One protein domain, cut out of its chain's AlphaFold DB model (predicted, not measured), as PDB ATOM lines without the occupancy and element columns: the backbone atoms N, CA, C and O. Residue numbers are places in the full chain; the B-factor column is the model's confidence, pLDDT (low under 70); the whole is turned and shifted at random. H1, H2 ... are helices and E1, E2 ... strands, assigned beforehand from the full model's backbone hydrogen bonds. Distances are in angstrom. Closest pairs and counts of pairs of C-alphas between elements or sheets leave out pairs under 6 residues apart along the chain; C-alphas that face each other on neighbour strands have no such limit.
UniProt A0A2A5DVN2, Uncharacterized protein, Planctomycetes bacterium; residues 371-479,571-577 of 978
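This is residues 371 to 479 and 571 to 577 of the 978 residues of an uncharacterized protein of Planctomycetes bacterium (UniProt A0A2A5DVN2). Picture a sandwich of two antiparallel sheets, partly face to face: a strongly twisted sheet of four strands, E4 E3 E6 E7, is covered on one face by a smaller sheet, E1 E2 E5, its strands crossed at 38 degrees to those of the first. H1 packs over E6 on that same face of the larger sheet, beside the smaller sheet at one end of the long axis. The printed part has 116 residues with one named helix and seven named strands, in the order H1 E1 E2 E3 E4 E5 E6 E7, and its class is mixed, helices and strands. It is compact, with a radius of gyration of the C-alphas of 14.5 A, yet elongated, spanning 44 by 26 by 21 A.

Start at H1, residues 371 to 384, where every O i to N i+4 pair is within hydrogen-bond range; a tight link joins it to E1, residues 385 to 391. E1 forms a hairpin with E2, residues 398 to 403, where N 388 and O 400 are 2.8 A apart. On the other side of E2 find E5, residues 451 to 456, with N 401 and O 453 at 2.8 A. In the larger sheet, E3, residues 415 to 424, bends by 56 degrees at residue 421 and forms a hairpin with E4, residues 442 to 444, where N 416 and O 443 are 2.8 A apart. E6, residues 468 to 479, is antiparallel to E3, with N 417 and O 474 at 2.8 A, and to E7, residues 571 to 576, with N 473 and O 571 at 2.8 A. Between the sheets, the closest C-alphas of E3 and E5, those of Ile 420 and Leu 455, are 7.3 A apart. H1 is on the larger sheet at a height of 8.7 A, over E6 and slantwise to it at 39 degrees on the local plane; its closest C-alpha pair with E7 is Lys 382 and Ser 573, 7.1 A.

Find C-alpha 371 at (115.579, 149.327, 187.827); from there H1 runs 20.0 A. E1 covers 17.9 A, E2 and E5 16.3 A each, E3 26.5 A and E4 7.0 A. E6, the longest strand, runs 33.1 A to C-alpha 479 at (118.913, 159.264, 182.611). E7 covers 16.4 A and ends at C-alpha 576, (130.673, 130.380, 175.086).

The C-alphas farthest apart, those of Asp 371 and Gly 394, are 45.2 A apart. Residues 480 to 570 are not printed; C-alphas 479 and 571 stand 18.3 A apart across the cut. The links E2 to E3, E3 to E4 and E5 to E6 are long. The model's pLDDT is under 70 at residues 392 to 394 and 437 to 440, and its mean over the printed part is 87.1.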
ATOM      1  N   ASP A 371     115.341 150.648 187.240       88.06
ATOM      2  CA  ASP A 371     115.579 149.327 187.827       88.06
ATOM      3  C   ASP A 371     115.037 148.205 186.940       88.06
ATOM      4  O   ASP A 371     115.707 147.189 186.733       88.06
ATOM      5  N   GLU A 372     113.858 148.410 186.352       90.75
ATOM      6  CA  GLU A 372     113.296 147.505 185.347       90.75
ATOM      7  C   GLU A 372     114.167 147.479 184.088       90.75
ATOM      8  O   GLU A 372     114.580 146.402 183.653       90.75
ATOM      9  N   ILE A 373     114.545 148.653 183.563       91.19
ATOM     10  CA  ILE A 373     115.423 148.752 182.389       91.19
ATOM     11  C   ILE A 373     116.760 148.067 182.633       91.19
ATOM     12  O   ILE A 373     117.243 147.368 181.748       91.19
ATOM     13  N   LYS A 374     117.370 148.241 183.811       93.12
ATOM     14  CA  LYS A 374     118.643 147.597 184.154       93.12
ATOM     15  C   LYS A 374     118.526 146.076 184.091       93.12
ATOM     16  O   LYS A 374     119.404 145.425 183.524       93.12
ATOM     17  N   LYS A 375     117.459 145.502 184.656       92.44
ATOM     18  CA  LYS A 375     117.224 144.049 184.614       92.44
ATOM     19  C   LYS A 375     116.998 143.576 183.177       92.44
ATOM     20  O   LYS A 375     117.684 142.658 182.724       92.44
ATOM     21  N   GLU A 376     116.109 144.245 182.449       92.75
ATOM     22  CA  GLU A 376     115.718 143.862 181.091       92.75
ATOM     23  C   GLU A 376     116.874 144.008 180.091       92.75
ATOM     24  O   GLU A 376     117.148 143.086 179.321       92.75
ATOM     25  N   VAL A 377     117.624 145.117 180.132       91.88
ATOM     26  CA  VAL A 377     118.744 145.355 179.210       91.88
ATOM     27  C   VAL A 377     119.855 144.331 179.402       91.88
ATOM     28  O   VAL A 377     120.388 143.836 178.414       91.88
ATOM     29  N   ILE A 378     120.190 143.966 180.646       91.44
ATOM     30  CA  ILE A 378     121.238 142.974 180.929       91.44
ATOM     31  C   ILE A 378     120.800 141.587 180.447       91.44
ATOM     32  O   ILE A 378     121.598 140.867 179.842       91.44
ATOM     33  N   GLN A 379     119.539 141.216 180.687       90.62
ATOM     34  CA  GLN A 379     118.980 139.949 180.221       90.62
ATOM     35  C   GLN A 379     118.991 139.870 178.687       90.62
ATOM     36  O   GLN A 379     119.534 138.913 178.125       90.62
ATOM     37  N   LEU A 380     118.464 140.894 178.009       88.94
ATOM     38  CA  LEU A 380     118.444 140.957 176.547       88.94
ATOM     39  C   LEU A 380     119.861 140.936 175.976       88.94
ATOM     40  O   LEU A 380     120.126 140.160 175.062       88.94
ATOM     41  N   PHE A 381     120.790 141.695 176.559       90.50
ATOM     42  CA  PHE A 381     122.180 141.741 176.112       90.50
ATOM     43  C   PHE A 381     122.847 140.372 176.136       90.50
ATOM     44  O   PHE A 381     123.468 139.980 175.151       90.50
ATOM     45  N   LYS A 382     122.682 139.614 177.226       86.88
ATOM     46  CA  LYS A 382     123.223 138.253 177.322       86.88
ATOM     47  C   LYS A 382     122.618 137.320 176.272       86.88
ATOM     48  O   LYS A 382     123.353 136.546 175.677       86.88
ATOM     49  N   SER A 383     121.312 137.424 176.012       82.31
ATOM     50  CA  SER A 383     120.629 136.585 175.012       82.31
ATOM     51  C   SER A 383     120.948 136.953 173.554       82.31
ATOM     52  O   SER A 383     120.826 136.117 172.663       82.31
ATOM     53  N   GLN A 384     121.346 138.202 173.299       85.81
ATOM     54  CA  GLN A 384     121.552 138.748 171.955       85.81
ATOM     55  C   GLN A 384     123.026 138.827 171.539       85.81
ATOM     56  O   GLN A 384     123.324 138.991 170.351       85.81
ATOM     57  N   LEU A 385     123.951 138.692 172.492       87.69
ATOM     58  CA  LEU A 385     125.382 138.604 172.230       87.69
ATOM     59  C   LEU A 385     125.765 137.173 171.840       87.69
ATOM     60  O   LEU A 385     125.682 136.256 172.651       87.69
ATOM     61  N   HIS A 386     126.256 136.982 170.619       83.50
ATOM     62  CA  HIS A 386     126.604 135.659 170.108       83.50
ATOM     63  C   HIS A 386     127.895 135.668 169.289       83.50
ATOM     64  O   HIS A 386     128.343 136.698 168.788       83.50
ATOM     65  N   VAL A 387     128.518 134.502 169.130       86.38
ATOM     66  CA  VAL A 387     129.732 134.350 168.316       86.38
ATOM     67  C   VAL A 387     129.353 134.364 166.839       86.38
ATOM     68  O   VAL A 387     128.495 133.599 166.404       86.38
ATOM     69  N   TRP A 388     130.012 135.209 166.050       81.19
ATOM     70  CA  TRP A 388     129.763 135.315 164.614       81.19
ATOM     71  C   TRP A 388     130.773 134.525 163.786       81.19
ATOM     72  O   TRP A 388     130.395 133.693 162.961       81.19
ATOM     73  N   ALA A 389     132.064 134.784 163.990       82.00
ATOM     74  CA  ALA A 389     133.107 134.226 163.142       82.00
ATOM     75  C   ALA A 389     134.444 134.103 163.873       82.00
ATOM     76  O   ALA A 389     134.774 134.907 164.746       82.00
ATOM     77  N   PHE A 390     135.228 133.109 163.459       80.38
ATOM     78  CA  PHE A 390     136.643 133.005 163.787       80.38
ATOM     79  C   PHE A 390     137.454 133.319 162.535       80.38
ATOM     80  O   PHE A 390     137.294 132.649 161.513       80.38
ATOM     81  N   PHE A 391     138.313 134.327 162.615       77.31
ATOM     82  CA  PHE A 391     139.213 134.701 161.537       77.31
ATOM     83  C   PHE A 391     140.612 134.215 161.888       77.31
ATOM     84  O   PHE A 391     141.242 134.750 162.794       77.31
ATOM     85  N   SER A 392     141.084 133.193 161.172       69.25
ATOM     86  CA  SER A 392     142.395 132.565 161.386       69.25
ATOM     87  C   SER A 392     143.466 132.995 160.380       69.25
ATOM     88  O   SER A 392     144.574 132.472 160.415       69.25
ATOM     89  N   PHE A 393     143.141 133.881 159.433       57.69
ATOM     90  CA  PHE A 393     144.048 134.231 158.338       57.69
ATOM     91  C   PHE A 393     145.068 135.300 158.758       57.69
ATOM     92  O   PHE A 393     144.700 136.371 159.243       57.69
ATOM     93  N   GLY A 394     146.349 135.015 158.508       61.94
ATOM     94  CA  GLY A 394     147.477 135.915 158.769       61.94
ATOM     95  C   GLY A 394     147.946 135.931 160.228       61.94
ATOM     96  O   GLY A 394     147.534 135.127 161.057       61.94
ATOM     97  N   ASP A 395     148.807 136.890 160.567       70.06
ATOM     98  CA  ASP A 395     149.424 137.001 161.902       70.06
ATOM     99  C   ASP A 395     148.476 137.518 163.000       70.06
ATOM    100  O   ASP A 395     148.901 137.768 164.136       70.06
ATOM    101  N   LYS A 396     147.196 137.741 162.669       78.06
ATOM    102  CA  LYS A 396     146.217 138.428 163.523       78.06
ATOM    103  C   LYS A 396     144.911 137.651 163.691       78.06
ATOM    104  O   LYS A 396     143.867 138.133 163.249       78.06
ATOM    105  N   PRO A 397     144.951 136.471 164.334       85.25
ATOM    106  CA  PRO A 397     143.733 135.730 164.595       85.25
ATOM    107  C   PRO A 397     142.808 136.504 165.543       85.25
ATOM    108  O   PRO A 397     143.258 137.201 166.458       85.25
ATOM    109  N   SER A 398     141.500 136.392 165.314       88.38
ATOM    110  CA  SER A 398     140.483 136.999 166.177       88.38
ATOM    111  C   SER A 398     139.167 136.225 166.148       88.38
ATOM    112  O   SER A 398     138.803 135.603 165.146       88.38
ATOM    113  N   VAL A 399     138.429 136.297 167.253       89.31
ATOM    114  CA  VAL A 399     137.023 135.881 167.317       89.31
ATOM    115  C   VAL A 399     136.166 137.137 167.259       89.31
ATOM    116  O   VAL A 399     136.443 138.108 167.954       89.31
ATOM    117  N   SER A 400     135.117 137.138 166.449       89.00
ATOM    118  CA  SER A 400     134.141 138.226 166.421       89.00
ATOM    119  C   SER A 400     132.852 137.793 167.103       89.00
ATOM    120  O   SER A 400     132.278 136.768 166.736       89.00
ATOM    121  N   LEU A 401     132.389 138.591 168.060       89.44
ATOM    122  CA  LEU A 401     131.047 138.509 168.629       89.44
ATOM    123  C   LEU A 401     130.151 139.556 167.969       89.44
ATOM    124  O   LEU A 401     130.620 140.637 167.607       89.44
ATOM    125  N   GLN A 402     128.868 139.253 167.840       87.50
ATOM    126  CA  GLN A 402     127.835 140.162 167.368       87.50
ATOM    127  C   GLN A 402     126.799 140.374 168.460       87.50
ATOM    128  O   GLN A 402     126.322 139.420 169.068       87.50
ATOM    129  N   LEU A 403     126.463 141.637 168.688       88.38
ATOM    130  CA  LEU A 403     125.342 142.061 169.507       88.38
ATOM    131  C   LEU A 403     124.208 142.480 168.569       88.38
ATOM    132  O   LEU A 403     124.378 143.406 167.762       88.38
ATOM    133  N   GLU A 404     123.076 141.782 168.660       86.44
ATOM    134  CA  GLU A 404     121.846 142.224 167.999       86.44
ATOM    135  C   GLU A 404     121.336 143.534 168.634       86.44
ATOM    136  O   GLU A 404     121.602 143.798 169.808       86.44
ATOM    137  N   PRO A 405     120.637 144.391 167.874       87.75
ATOM    138  CA  PRO A 405     120.083 145.632 168.404       87.75
ATOM    139  C   PRO A 405     119.082 145.380 169.542       87.75
ATOM    140  O   PRO A 405     118.063 144.719 169.341       87.75
ATOM    141  N   ILE A 406     119.325 145.979 170.710       88.69
ATOM    142  CA  ILE A 406     118.408 145.897 171.854       88.69
ATOM    143  C   ILE A 406     117.449 147.080 171.798       88.69
ATOM    144  O   ILE A 406     117.865 148.232 171.937       88.69
ATOM    145  N   TYR A 407     116.163 146.810 171.598       87.19
ATOM    146  CA  TYR A 407     115.137 147.844 171.515       87.19
ATOM    147  C   TYR A 407     114.422 148.024 172.849       87.19
ATOM    148  O   TYR A 407     113.567 147.228 173.226       87.19
ATOM    149  N   LEU A 408     114.794 149.091 173.549       89.50
ATOM    150  CA  LEU A 408     114.211 149.538 174.810       89.50
ATOM    151  C   LEU A 408     114.068 151.068 174.758       89.50
ATOM    152  O   LEU A 408     114.729 151.705 173.937       89.50
ATOM    153  N   PRO A 409     113.228 151.687 175.601       90.50
ATOM    154  CA  PRO A 409     113.117 153.145 175.641       90.50
ATOM    155  C   PRO A 409     114.479 153.830 175.845       90.50
ATOM    156  O   PRO A 409     115.114 153.575 176.850       90.50
ATOM    157  N   MET A 410     114.899 154.737 174.954       90.06
ATOM    158  CA  MET A 410     116.233 155.388 174.916       90.06
ATOM    159  C   MET A 410     117.410 154.536 174.407       90.06
ATOM    160  O   MET A 410     118.548 155.020 174.428       90.06
ATOM    161  N   SER A 411     117.217 153.303 173.931       90.69
ATOM    162  CA  SER A 411     118.359 152.453 173.556       90.69
ATOM    163  C   SER A 411     119.157 152.966 172.347       90.69
ATOM    164  O   SER A 411     120.349 152.679 172.240       90.69
ATOM    165  N   GLU A 412     118.563 153.795 171.481       89.38
ATOM    166  CA  GLU A 412     119.244 154.484 170.370       89.38
ATOM    167  C   GLU A 412     120.262 155.531 170.830       89.38
ATOM    168  O   GLU A 412     121.134 155.934 170.056       89.38
ATOM    169  N   LEU A 413     120.124 155.992 172.071       92.06
ATOM    170  CA  LEU A 413     120.973 156.997 172.702       92.06
ATOM    171  C   LEU A 413     121.993 156.361 173.664       92.06
ATOM    172  O   LEU A 413     122.943 157.023 174.081       92.06
ATOM    173  N   ALA A 414     121.798 155.087 174.018       93.06
ATOM    174  CA  ALA A 414     122.652 154.348 174.938       93.06
ATOM    175  C   ALA A 414     123.886 153.762 174.236       93.06
ATOM    176  O   ALA A 414     123.836 153.276 173.099       93.06
ATOM    177  N   VAL A 415     125.008 153.753 174.952       92.50
ATOM    178  CA  VAL A 415     126.277 153.194 174.470       92.50
ATOM    179  C   VAL A 415     126.815 152.161 175.444       92.50
ATOM    180  O   VAL A 415     126.613 152.238 176.650       92.50
ATOM    181  N   VAL A 416     127.526 151.180 174.912       93.81
ATOM    182  CA  VAL A 416     128.108 150.076 175.664       93.81
ATOM    183  C   VAL A 416     129.611 150.179 175.552       93.81
ATOM    184  O   VAL A 416     130.168 150.087 174.457       93.81
ATOM    185  N   LYS A 417     130.270 150.357 176.690       93.69
ATOM    186  CA  LYS A 417     131.716 150.242 176.827       93.69
ATOM    187  C   LYS A 417     132.059 148.835 177.285       93.69
ATOM    188  O   LYS A 417     131.358 148.280 178.125       93.69
ATOM    189  N   PHE A 418     133.128 148.255 176.753       92.62
ATOM    190  CA  PHE A 418     133.522 146.905 177.139       92.62
ATOM    191  C   PHE A 418     135.028 146.744 177.306       92.62
ATOM    192  O   PHE A 418     135.831 147.402 176.637       92.62
ATOM    193  N   LYS A 419     135.399 145.816 178.186       91.44
ATOM    194  CA  LYS A 419     136.778 145.410 178.442       91.44
ATOM    195  C   LYS A 419     136.864 143.891 178.400       91.44
ATOM    196  O   LYS A 419     136.170 143.195 179.132       91.44
ATOM    197  N   ILE A 420     137.730 143.378 177.533       92.19
ATOM    198  CA  ILE A 420     138.011 141.944 177.457       92.19
ATOM    199  C   ILE A 420     138.913 141.600 178.642       92.19
ATOM    200  O   ILE A 420     139.990 142.178 178.776       92.19
ATOM    201  N   ILE A 421     138.458 140.694 179.506       92.25
ATOM    202  CA  ILE A 421     139.244 140.211 180.646       92.25
ATOM    203  C   ILE A 421     140.145 139.061 180.192       92.25
ATOM    204  O   ILE A 421     141.334 139.041 180.503       92.25
ATOM    205  N   GLY A 422     139.597 138.126 179.414       92.81
ATOM    206  CA  GLY A 422     140.350 136.991 178.895       92.81
ATOM    207  C   GLY A 422     139.549 136.137 177.920       92.81
ATOM    208  O   GLY A 422     138.325 136.250 177.824       92.81
ATOM    209  N   VAL A 423     140.268 135.290 177.191       93.88
ATOM    210  CA  VAL A 423     139.731 134.316 176.237       93.88
ATOM    211  C   VAL A 423     140.340 132.974 176.604       93.88
ATOM    212  O   VAL A 423     141.553 132.844 176.537       93.88
ATOM    213  N   TYR A 424     139.540 132.003 177.014       94.88
ATOM    214  CA  TYR A 424     140.008 130.796 177.687       94.88
ATOM    215  C   TYR A 424     139.701 129.537 176.881       94.88
ATOM    216  O   TYR A 424     138.688 129.487 176.178       94.88
ATOM    217  N   ASP A 425     140.550 128.521 177.003       92.31
ATOM    218  CA  ASP A 425     140.230 127.150 176.596       92.31
ATOM    219  C   ASP A 425     139.427 126.399 177.674       92.31
ATOM    220  O   ASP A 425     139.006 126.973 178.679       92.31
ATOM    221  N   LYS A 426     139.199 125.097 177.458       88.94
ATOM    222  CA  LYS A 426     138.497 124.224 178.415       88.94
ATOM    223  C   LYS A 426     139.278 123.998 179.719       88.94
ATOM    224  O   LYS A 426     138.677 123.609 180.710       88.94
ATOM    225  N   ASN A 427     140.584 124.267 179.715       91.69
ATOM    226  CA  ASN A 427     141.499 124.108 180.843       91.69
ATOM    227  C   ASN A 427     141.817 125.461 181.517       91.69
ATOM    228  O   ASN A 427     142.782 125.561 182.270       91.69
ATOM    229  N   ASN A 428     141.036 126.515 181.238       90.12
ATOM    230  CA  ASN A 428     141.244 127.886 181.720       90.12
ATOM    231  C   ASN A 428     142.578 128.546 181.308       90.12
ATOM    232  O   ASN A 428     142.973 129.564 181.883       90.12
ATOM    233  N   LYS A 429     143.259 128.053 180.268       93.31
ATOM    234  CA  LYS A 429     144.420 128.733 179.681       93.31
ATOM    235  C   LYS A 429     143.965 129.957 178.893       93.31
ATOM    236  O   LYS A 429     143.132 129.851 177.997       93.31
ATOM    237  N   ASN A 430     144.539 131.121 179.198       94.12
ATOM    238  CA  ASN A 430     144.197 132.378 178.535       94.12
ATOM    239  C   ASN A 430     144.966 132.557 177.210       94.12
ATOM    240  O   ASN A 430     146.194 132.577 177.181       94.12
ATOM    241  N   PHE A 431     144.222 132.746 176.129       92.62
ATOM    242  CA  PHE A 431     144.675 133.019 174.768       92.62
ATOM    243  C   PHE A 431     144.430 134.465 174.333       92.62
ATOM    244  O   PHE A 431     144.629 134.786 173.163       92.62
ATOM    245  N   HIS A 432     143.983 135.348 175.225       91.12
ATOM    246  CA  HIS A 432     143.824 136.760 174.899       91.12
ATOM    247  C   HIS A 432     145.184 137.423 174.629       91.12
ATOM    248  O   HIS A 432     146.128 137.243 175.394       91.12
ATOM    249  N   ASP A 433     145.273 138.226 173.565       87.75
ATOM    250  CA  ASP A 433     146.430 139.087 173.296       87.75
ATOM    251  C   ASP A 433     146.161 140.522 173.800       87.75
ATOM    252  O   ASP A 433     145.546 141.318 173.077       87.75
ATOM    253  N   PRO A 434     146.622 140.895 175.012       80.31
ATOM    254  CA  PRO A 434     146.372 142.217 175.588       80.31
ATOM    255  C   PRO A 434     147.190 143.329 174.917       80.31
ATOM    256  O   PRO A 434     146.854 144.507 175.057       80.31
ATOM    257  N   LYS A 435     148.263 142.993 174.179       79.06
ATOM    258  CA  LYS A 435     149.087 143.990 173.471       79.06
ATOM    259  C   LYS A 435     148.333 144.579 172.280       79.06
ATOM    260  O   LYS A 435     148.627 145.690 171.837       79.06
ATOM    261  N   ARG A 436     147.328 143.862 171.774       72.25
ATOM    262  CA  ARG A 436     146.449 144.322 170.702       72.25
ATOM    263  C   ARG A 436     145.214 144.981 171.291       72.25
ATOM    264  O   ARG A 436     144.265 144.319 171.705       72.25
ATOM    265  N   LYS A 437     145.193 146.315 171.264       65.44
ATOM    266  CA  LYS A 437     143.975 147.076 171.561       65.44
ATOM    267  C   LYS A 437     142.907 146.755 170.514       65.44
ATOM    268  O   LYS A 437     143.184 146.761 169.314       65.44
ATOM    269  N   SER A 438     141.685 146.477 170.960       62.38
ATOM    270  CA  SER A 438     140.536 146.401 170.062       62.38
ATOM    271  C   SER A 438     140.308 147.772 169.416       62.38
ATOM    272  O   SER A 438     140.432 148.812 170.060       62.38
ATOM    273  N   PHE A 439     139.987 147.778 168.119       52.78
ATOM    274  CA  PHE A 439     139.805 149.006 167.334       52.78
ATOM    275  C   PHE A 439     138.675 149.905 167.877       52.78
ATOM    276  O   PHE A 439     138.690 151.115 167.665       52.78
ATOM    277  N   ARG A 440     137.702 149.327 168.595       63.81
ATOM    278  CA  ARG A 440     136.621 150.036 169.294       63.81
ATOM    279  C   ARG A 440     136.304 149.320 170.602       63.81
ATOM    280  O   ARG A 440     136.088 148.116 170.585       63.81
ATOM    281  N   GLN A 441     136.247 150.065 171.703       80.12
ATOM    282  CA  GLN A 441     135.747 149.593 173.005       80.12
ATOM    283  C   GLN A 441     134.363 150.160 173.333       80.12
ATOM    284  O   GLN A 441     133.866 149.966 174.436       80.12
ATOM    285  N   THR A 442     133.747 150.876 172.391       87.00
ATOM    286  CA  THR A 442     132.415 151.460 172.535       87.00
ATOM    287  C   THR A 442     131.570 151.079 171.331       87.00
ATOM    288  O   THR A 442     132.003 151.256 170.189       87.00
ATOM    289  N   ILE A 443     130.378 150.551 171.588       89.38
ATOM    290  CA  ILE A 443     129.378 150.197 170.577       89.38
ATOM    291  C   ILE A 443     128.017 150.780 170.976       89.38
ATOM    292  O   ILE A 443     127.748 150.910 172.168       89.38
ATOM    293  N   PRO A 444     127.150 151.155 170.025       89.75
ATOM    294  CA  PRO A 444     125.776 151.536 170.339       89.75
ATOM    295  C   PRO A 444     124.972 150.318 170.811       89.75
ATOM    296  O   PRO A 444     125.172 149.209 170.300       89.75
ATOM    297  N   LEU A 445     124.055 150.538 171.756       90.56
ATOM    298  CA  LEU A 445     123.137 149.502 172.245       90.56
ATOM    299  C   LEU A 445     122.076 149.149 171.186       90.56
ATOM    300  O   LEU A 445     121.741 147.979 170.998       90.56
ATOM    301  N   PHE A 446     121.611 150.156 170.442       88.75
ATOM    302  CA  PHE A 446     120.759 149.991 169.269       88.75
ATOM    303  C   PHE A 446     121.378 150.675 168.048       88.75
ATOM    304  O   PHE A 446     121.683 151.868 168.055       88.75
ATOM    305  N   SER A 447     121.554 149.922 166.965       82.38
ATOM    306  CA  SER A 447     122.116 150.421 165.711       82.38
ATOM    307  C   SER A 447     121.480 149.718 164.526       82.38
ATOM    308  O   SER A 447     121.145 148.543 164.604       82.38
ATOM    309  N   LYS A 448     121.385 150.427 163.394       73.12
ATOM    310  CA  LYS A 448     120.924 149.884 162.104       73.12
ATOM    311  C   LYS A 448     121.696 148.627 161.676       73.12
ATOM    312  O   LYS A 448     121.147 147.777 160.983       73.12
ATOM    313  N   TYR A 449     122.964 148.535 162.073       74.69
ATOM    314  CA  TYR A 449     123.832 147.381 161.847       74.69
ATOM    315  C   TYR A 449     124.146 146.688 163.170       74.69
ATOM    316  O   TYR A 449     124.282 147.365 164.193       74.69
ATOM    317  N   THR A 450     124.327 145.367 163.126       78.31
ATOM    318  CA  THR A 450     124.773 144.586 164.283       78.31
ATOM    319  C   THR A 450     126.125 145.093 164.778       78.31
ATOM    320  O   THR A 450     127.067 145.318 164.008       78.31
ATOM    321  N   SER A 451     126.224 145.300 166.088       86.06
ATOM    322  CA  SER A 451     127.455 145.769 166.713       86.06
ATOM    323  C   SER A 451     128.430 144.600 166.827       86.06
ATOM    324  O   SER A 451     128.066 143.535 167.312       86.06
ATOM    325  N   THR A 452     129.673 144.777 166.373       86.69
ATOM    326  CA  THR A 452     130.689 143.712 166.409       86.69
ATOM    327  C   THR A 452     131.741 143.994 167.477       86.69
ATOM    328  O   THR A 452     132.310 145.085 167.524       86.69
ATOM    329  N   ILE A 453     132.032 142.991 168.303       89.19
ATOM    330  CA  ILE A 453     133.104 142.991 169.302       89.19
ATOM    331  C   ILE A 453     134.193 142.041 168.813       89.19
ATOM    332  O   ILE A 453     133.936 140.862 168.593       89.19
ATOM    333  N   SER A 454     135.413 142.541 168.645       89.62
ATOM    334  CA  SER A 454     136.553 141.714 168.241       89.62
ATOM    335  C   SER A 454     137.372 141.309 169.462       89.62
ATOM    336  O   SER A 454     137.860 142.165 170.202       89.62
ATOM    337  N   LEU A 455     137.512 140.000 169.660       90.56
ATOM    338  CA  LEU A 455     138.368 139.380 170.656       90.56
ATOM    339  C   LEU A 455     139.707 139.037 170.003       90.56
ATOM    340  O   LEU A 455     139.794 138.136 169.164       90.56
ATOM    341  N   ASN A 456     140.752 139.763 170.388       89.38
ATOM    342  CA  ASN A 456     142.107 139.500 169.916       89.38
ATOM    343  C   ASN A 456     142.673 138.277 170.638       89.38
ATOM    344  O   ASN A 456     142.693 138.251 171.874       89.38
ATOM    345  N   VAL A 457     143.143 137.294 169.867       90.12
ATOM    346  CA  VAL A 457     143.764 136.074 170.395       90.12
ATOM    347  C   VAL A 457     145.220 135.952 169.951       90.12
ATOM    348  O   VAL A 457     145.650 136.598 168.988       90.12
ATOM    349  N   LEU A 458     145.993 135.149 170.680       90.06
ATOM    350  CA  LEU A 458     147.403 134.898 170.403       90.06
ATOM    351  C   LEU A 458     147.603 134.258 169.018       90.06
ATOM    352  O   LEU A 458     146.767 133.512 168.503       90.06
ATOM    353  N   LYS A 459     148.743 134.558 168.389       88.75
ATOM    354  CA  LYS A 459     149.123 133.953 167.105       88.75
ATOM    355  C   LYS A 459     149.257 132.432 167.269       88.75
ATOM    356  O   LYS A 459     149.847 131.966 168.236       88.75
ATOM    357  N   GLY A 460     148.729 131.675 166.306       85.62
ATOM    358  CA  GLY A 460     148.762 130.206 166.313       85.62
ATOM    359  C   GLY A 460     147.574 129.536 167.012       85.62
ATOM    360  O   GLY A 460     147.413 128.329 166.863       85.62
ATOM    361  N   THR A 461     146.713 130.292 167.704       87.06
ATOM    362  CA  THR A 461     145.477 129.760 168.298       87.06
ATOM    363  C   THR A 461     144.514 129.278 167.215       87.06
ATOM    364  O   THR A 461     144.188 130.024 166.287       87.06
ATOM    365  N   LYS A 462     144.030 128.040 167.333       86.00
ATOM    366  CA  LYS A 462     142.990 127.472 166.468       86.00
ATOM    367  C   LYS A 462     141.615 127.704 167.086       86.00
ATOM    368  O   LYS A 462     141.472 127.845 168.296       86.00
ATOM    369  N   LYS A 463     140.569 127.671 166.254       84.44
ATOM    370  CA  LYS A 463     139.177 127.790 166.726       84.44
ATOM    371  C   LYS A 463     138.837 126.740 167.792       84.44
ATOM    372  O   LYS A 463     138.133 127.050 168.740       84.44
ATOM    373  N   THR A 464     139.332 125.517 167.609       85.94
ATOM    374  CA  THR A 464     139.108 124.364 168.497       85.94
ATOM    375  C   THR A 464     139.728 124.525 169.877       85.94
ATOM    376  O   THR A 464     139.316 123.830 170.800       85.94
ATOM    377  N   ASP A 465     140.703 125.423 170.014       86.75
ATOM    378  CA  ASP A 465     141.403 125.656 171.274       86.75
ATOM    379  C   ASP A 465     140.593 126.586 172.185       86.75
ATOM    380  O   ASP A 465     140.877 126.698 173.365       86.75
ATOM    381  N   LEU A 466     139.584 127.280 171.657       89.81
ATOM    382  CA  LEU A 466     138.838 128.293 172.392       89.81
ATOM    383  C   LEU A 466     137.574 127.700 173.013       89.81
ATOM    384  O   LEU A 466     136.857 126.940 172.372       89.81
ATOM    385  N   ALA A 467     137.268 128.084 174.251       91.25
ATOM    386  CA  ALA A 467     136.064 127.654 174.953       91.25
ATOM    387  C   ALA A 467     135.189 128.820 175.394       91.25
ATOM    388  O   ALA A 467     134.015 128.848 175.041       91.25
ATOM    389  N   THR A 468     135.729 129.794 176.128       93.62
ATOM    390  CA  THR A 468     134.934 130.911 176.658       93.62
ATOM    391  C   THR A 468     135.654 132.250 176.542       93.62
ATOM    392  O   THR A 468     136.870 132.316 176.386       93.62
ATOM    393  N   ALA A 469     134.910 133.349 176.613       93.75
ATOM    394  CA  ALA A 469     135.461 134.688 176.792       93.75
ATOM    395  C   ALA A 469     134.798 135.375 177.980       93.75
ATOM    396  O   ALA A 469     133.573 135.368 178.097       93.75
ATOM    397  N   LYS A 470     135.605 136.009 178.830       95.06
ATOM    398  CA  LYS A 470     135.139 136.797 179.973       95.06
ATOM    399  C   LYS A 470     135.282 138.278 179.641       95.06
ATOM    400  O   LYS A 470     136.373 138.735 179.289       95.06
ATOM    401  N   ILE A 471     134.177 139.015 179.702       94.69
ATOM    402  CA  ILE A 471     134.105 140.410 179.253       94.69
ATOM    403  C   ILE A 471     133.316 141.228 180.274       94.69
ATOM    404  O   ILE A 471     132.219 140.828 180.667       94.69
ATOM    405  N   ASP A 472     133.865 142.378 180.658       94.81
ATOM    406  CA  ASP A 472     133.157 143.394 181.436       94.81
ATOM    407  C   ASP A 472     132.436 144.350 180.496       94.81
ATOM    408  O   ASP A 472     133.041 144.907 179.574       94.81
ATOM    409  N   PHE A 473     131.154 144.573 180.764       95.19
ATOM    410  CA  PHE A 473     130.303 145.508 180.050       95.19
ATOM    411  C   PHE A 473     129.842 146.625 180.978       95.19
ATOM    412  O   PHE A 473     129.460 146.395 182.121       95.19
ATOM    413  N   ASN A 474     129.864 147.841 180.445       95.19
ATOM    414  CA  ASN A 474     129.446 149.074 181.087       95.19
ATOM    415  C   ASN A 474     128.499 149.800 180.131       95.19
ATOM    416  O   ASN A 474     128.944 150.402 179.151       95.19
ATOM    417  N   ILE A 475     127.197 149.703 180.376       94.69
ATOM    418  CA  ILE A 475     126.176 150.379 179.576       94.69
ATOM    419  C   ILE A 475     125.956 151.771 180.163       94.69
ATOM    420  O   ILE A 475     125.550 151.902 181.314       94.69
ATOM    421  N   GLU A 476     126.216 152.804 179.371       93.88
ATOM    422  CA  GLU A 476     125.860 154.186 179.683       93.88
ATOM    423  C   GLU A 476     124.472 154.456 179.109       93.88
ATOM    424  O   GLU A 476     124.301 154.622 177.897       93.88
ATOM    425  N   TYR A 477     123.474 154.453 179.992       93.75
ATOM    426  CA  TYR A 477     122.074 154.648 179.642       93.75
ATOM    427  C   TYR A 477     121.648 156.090 179.944       93.75
ATOM    428  O   TYR A 477     121.944 156.571 181.038       93.75
ATOM    429  N   PRO A 478     120.967 156.808 179.037       92.50
ATOM    430  CA  PRO A 478     120.543 158.182 179.302       92.50
ATOM    431  C   PRO A 478     119.534 158.233 180.453       92.50
ATOM    432  O   PRO A 478     118.516 157.545 180.404       92.50
ATOM    433  N   SER A 479     119.812 159.055 181.468       89.38
ATOM    434  CA  SER A 479     118.913 159.264 182.611       89.38
ATOM    435  C   SER A 479     118.187 160.599 182.577       89.38
ATOM    436  O   SER A 479     117.014 160.677 182.935       89.38
ATOM    437  N   PHE A 571     128.014 144.931 184.285       95.31
ATOM    438  CA  PHE A 571     127.906 143.489 184.475       95.31
ATOM    439  C   PHE A 571     129.015 142.767 183.717       95.31
ATOM    440  O   PHE A 571     129.576 143.274 182.746       95.31
ATOM    441  N   GLN A 572     129.290 141.541 184.141       94.62
ATOM    442  CA  GLN A 572     130.218 140.653 183.463       94.62
ATOM    443  C   GLN A 572     129.438 139.604 182.666       94.62
ATOM    444  O   GLN A 572     128.416 139.086 183.130       94.62
ATOM    445  N   SER A 573     129.938 139.258 181.482       92.00
ATOM    446  CA  SER A 573     129.429 138.138 180.690       92.00
ATOM    447  C   SER A 573     130.522 137.105 180.458       92.00
ATOM    448  O   SER A 573     131.671 137.454 180.175       92.00
ATOM    449  N   ILE A 574     130.143 135.831 180.556       91.94
ATOM    450  CA  ILE A 574     130.943 134.696 180.097       91.94
ATOM    451  C   ILE A 574     130.272 134.199 178.821       91.94
ATOM    452  O   ILE A 574     129.121 133.779 178.851       91.94
ATOM    453  N   VAL A 575     130.962 134.331 177.694       90.31
ATOM    454  CA  VAL A 575     130.445 133.961 176.373       90.31
ATOM    455  C   VAL A 575     131.044 132.624 175.978       90.31
ATOM    456  O   VAL A 575     132.268 132.499 175.949       90.31
ATOM    457  N   ASN A 576     130.208 131.644 175.644       88.25
ATOM    458  CA  ASN A 576     130.673 130.380 175.086       88.25
ATOM    459  C   ASN A 576     131.113 130.579 173.624       88.25
ATOM    460  O   ASN A 576     130.337 131.003 172.769       88.25
ATOM    461  N   LEU A 577     132.384 130.300 173.336       87.44
ATOM    462  CA  LEU A 577     132.998 130.460 172.017       87.44
ATOM    463  C   LEU A 577     132.795 129.242 171.101       87.44
ATOM    464  O   LEU A 577     132.940 129.363 169.880       87.44
TER     465      LEU A 577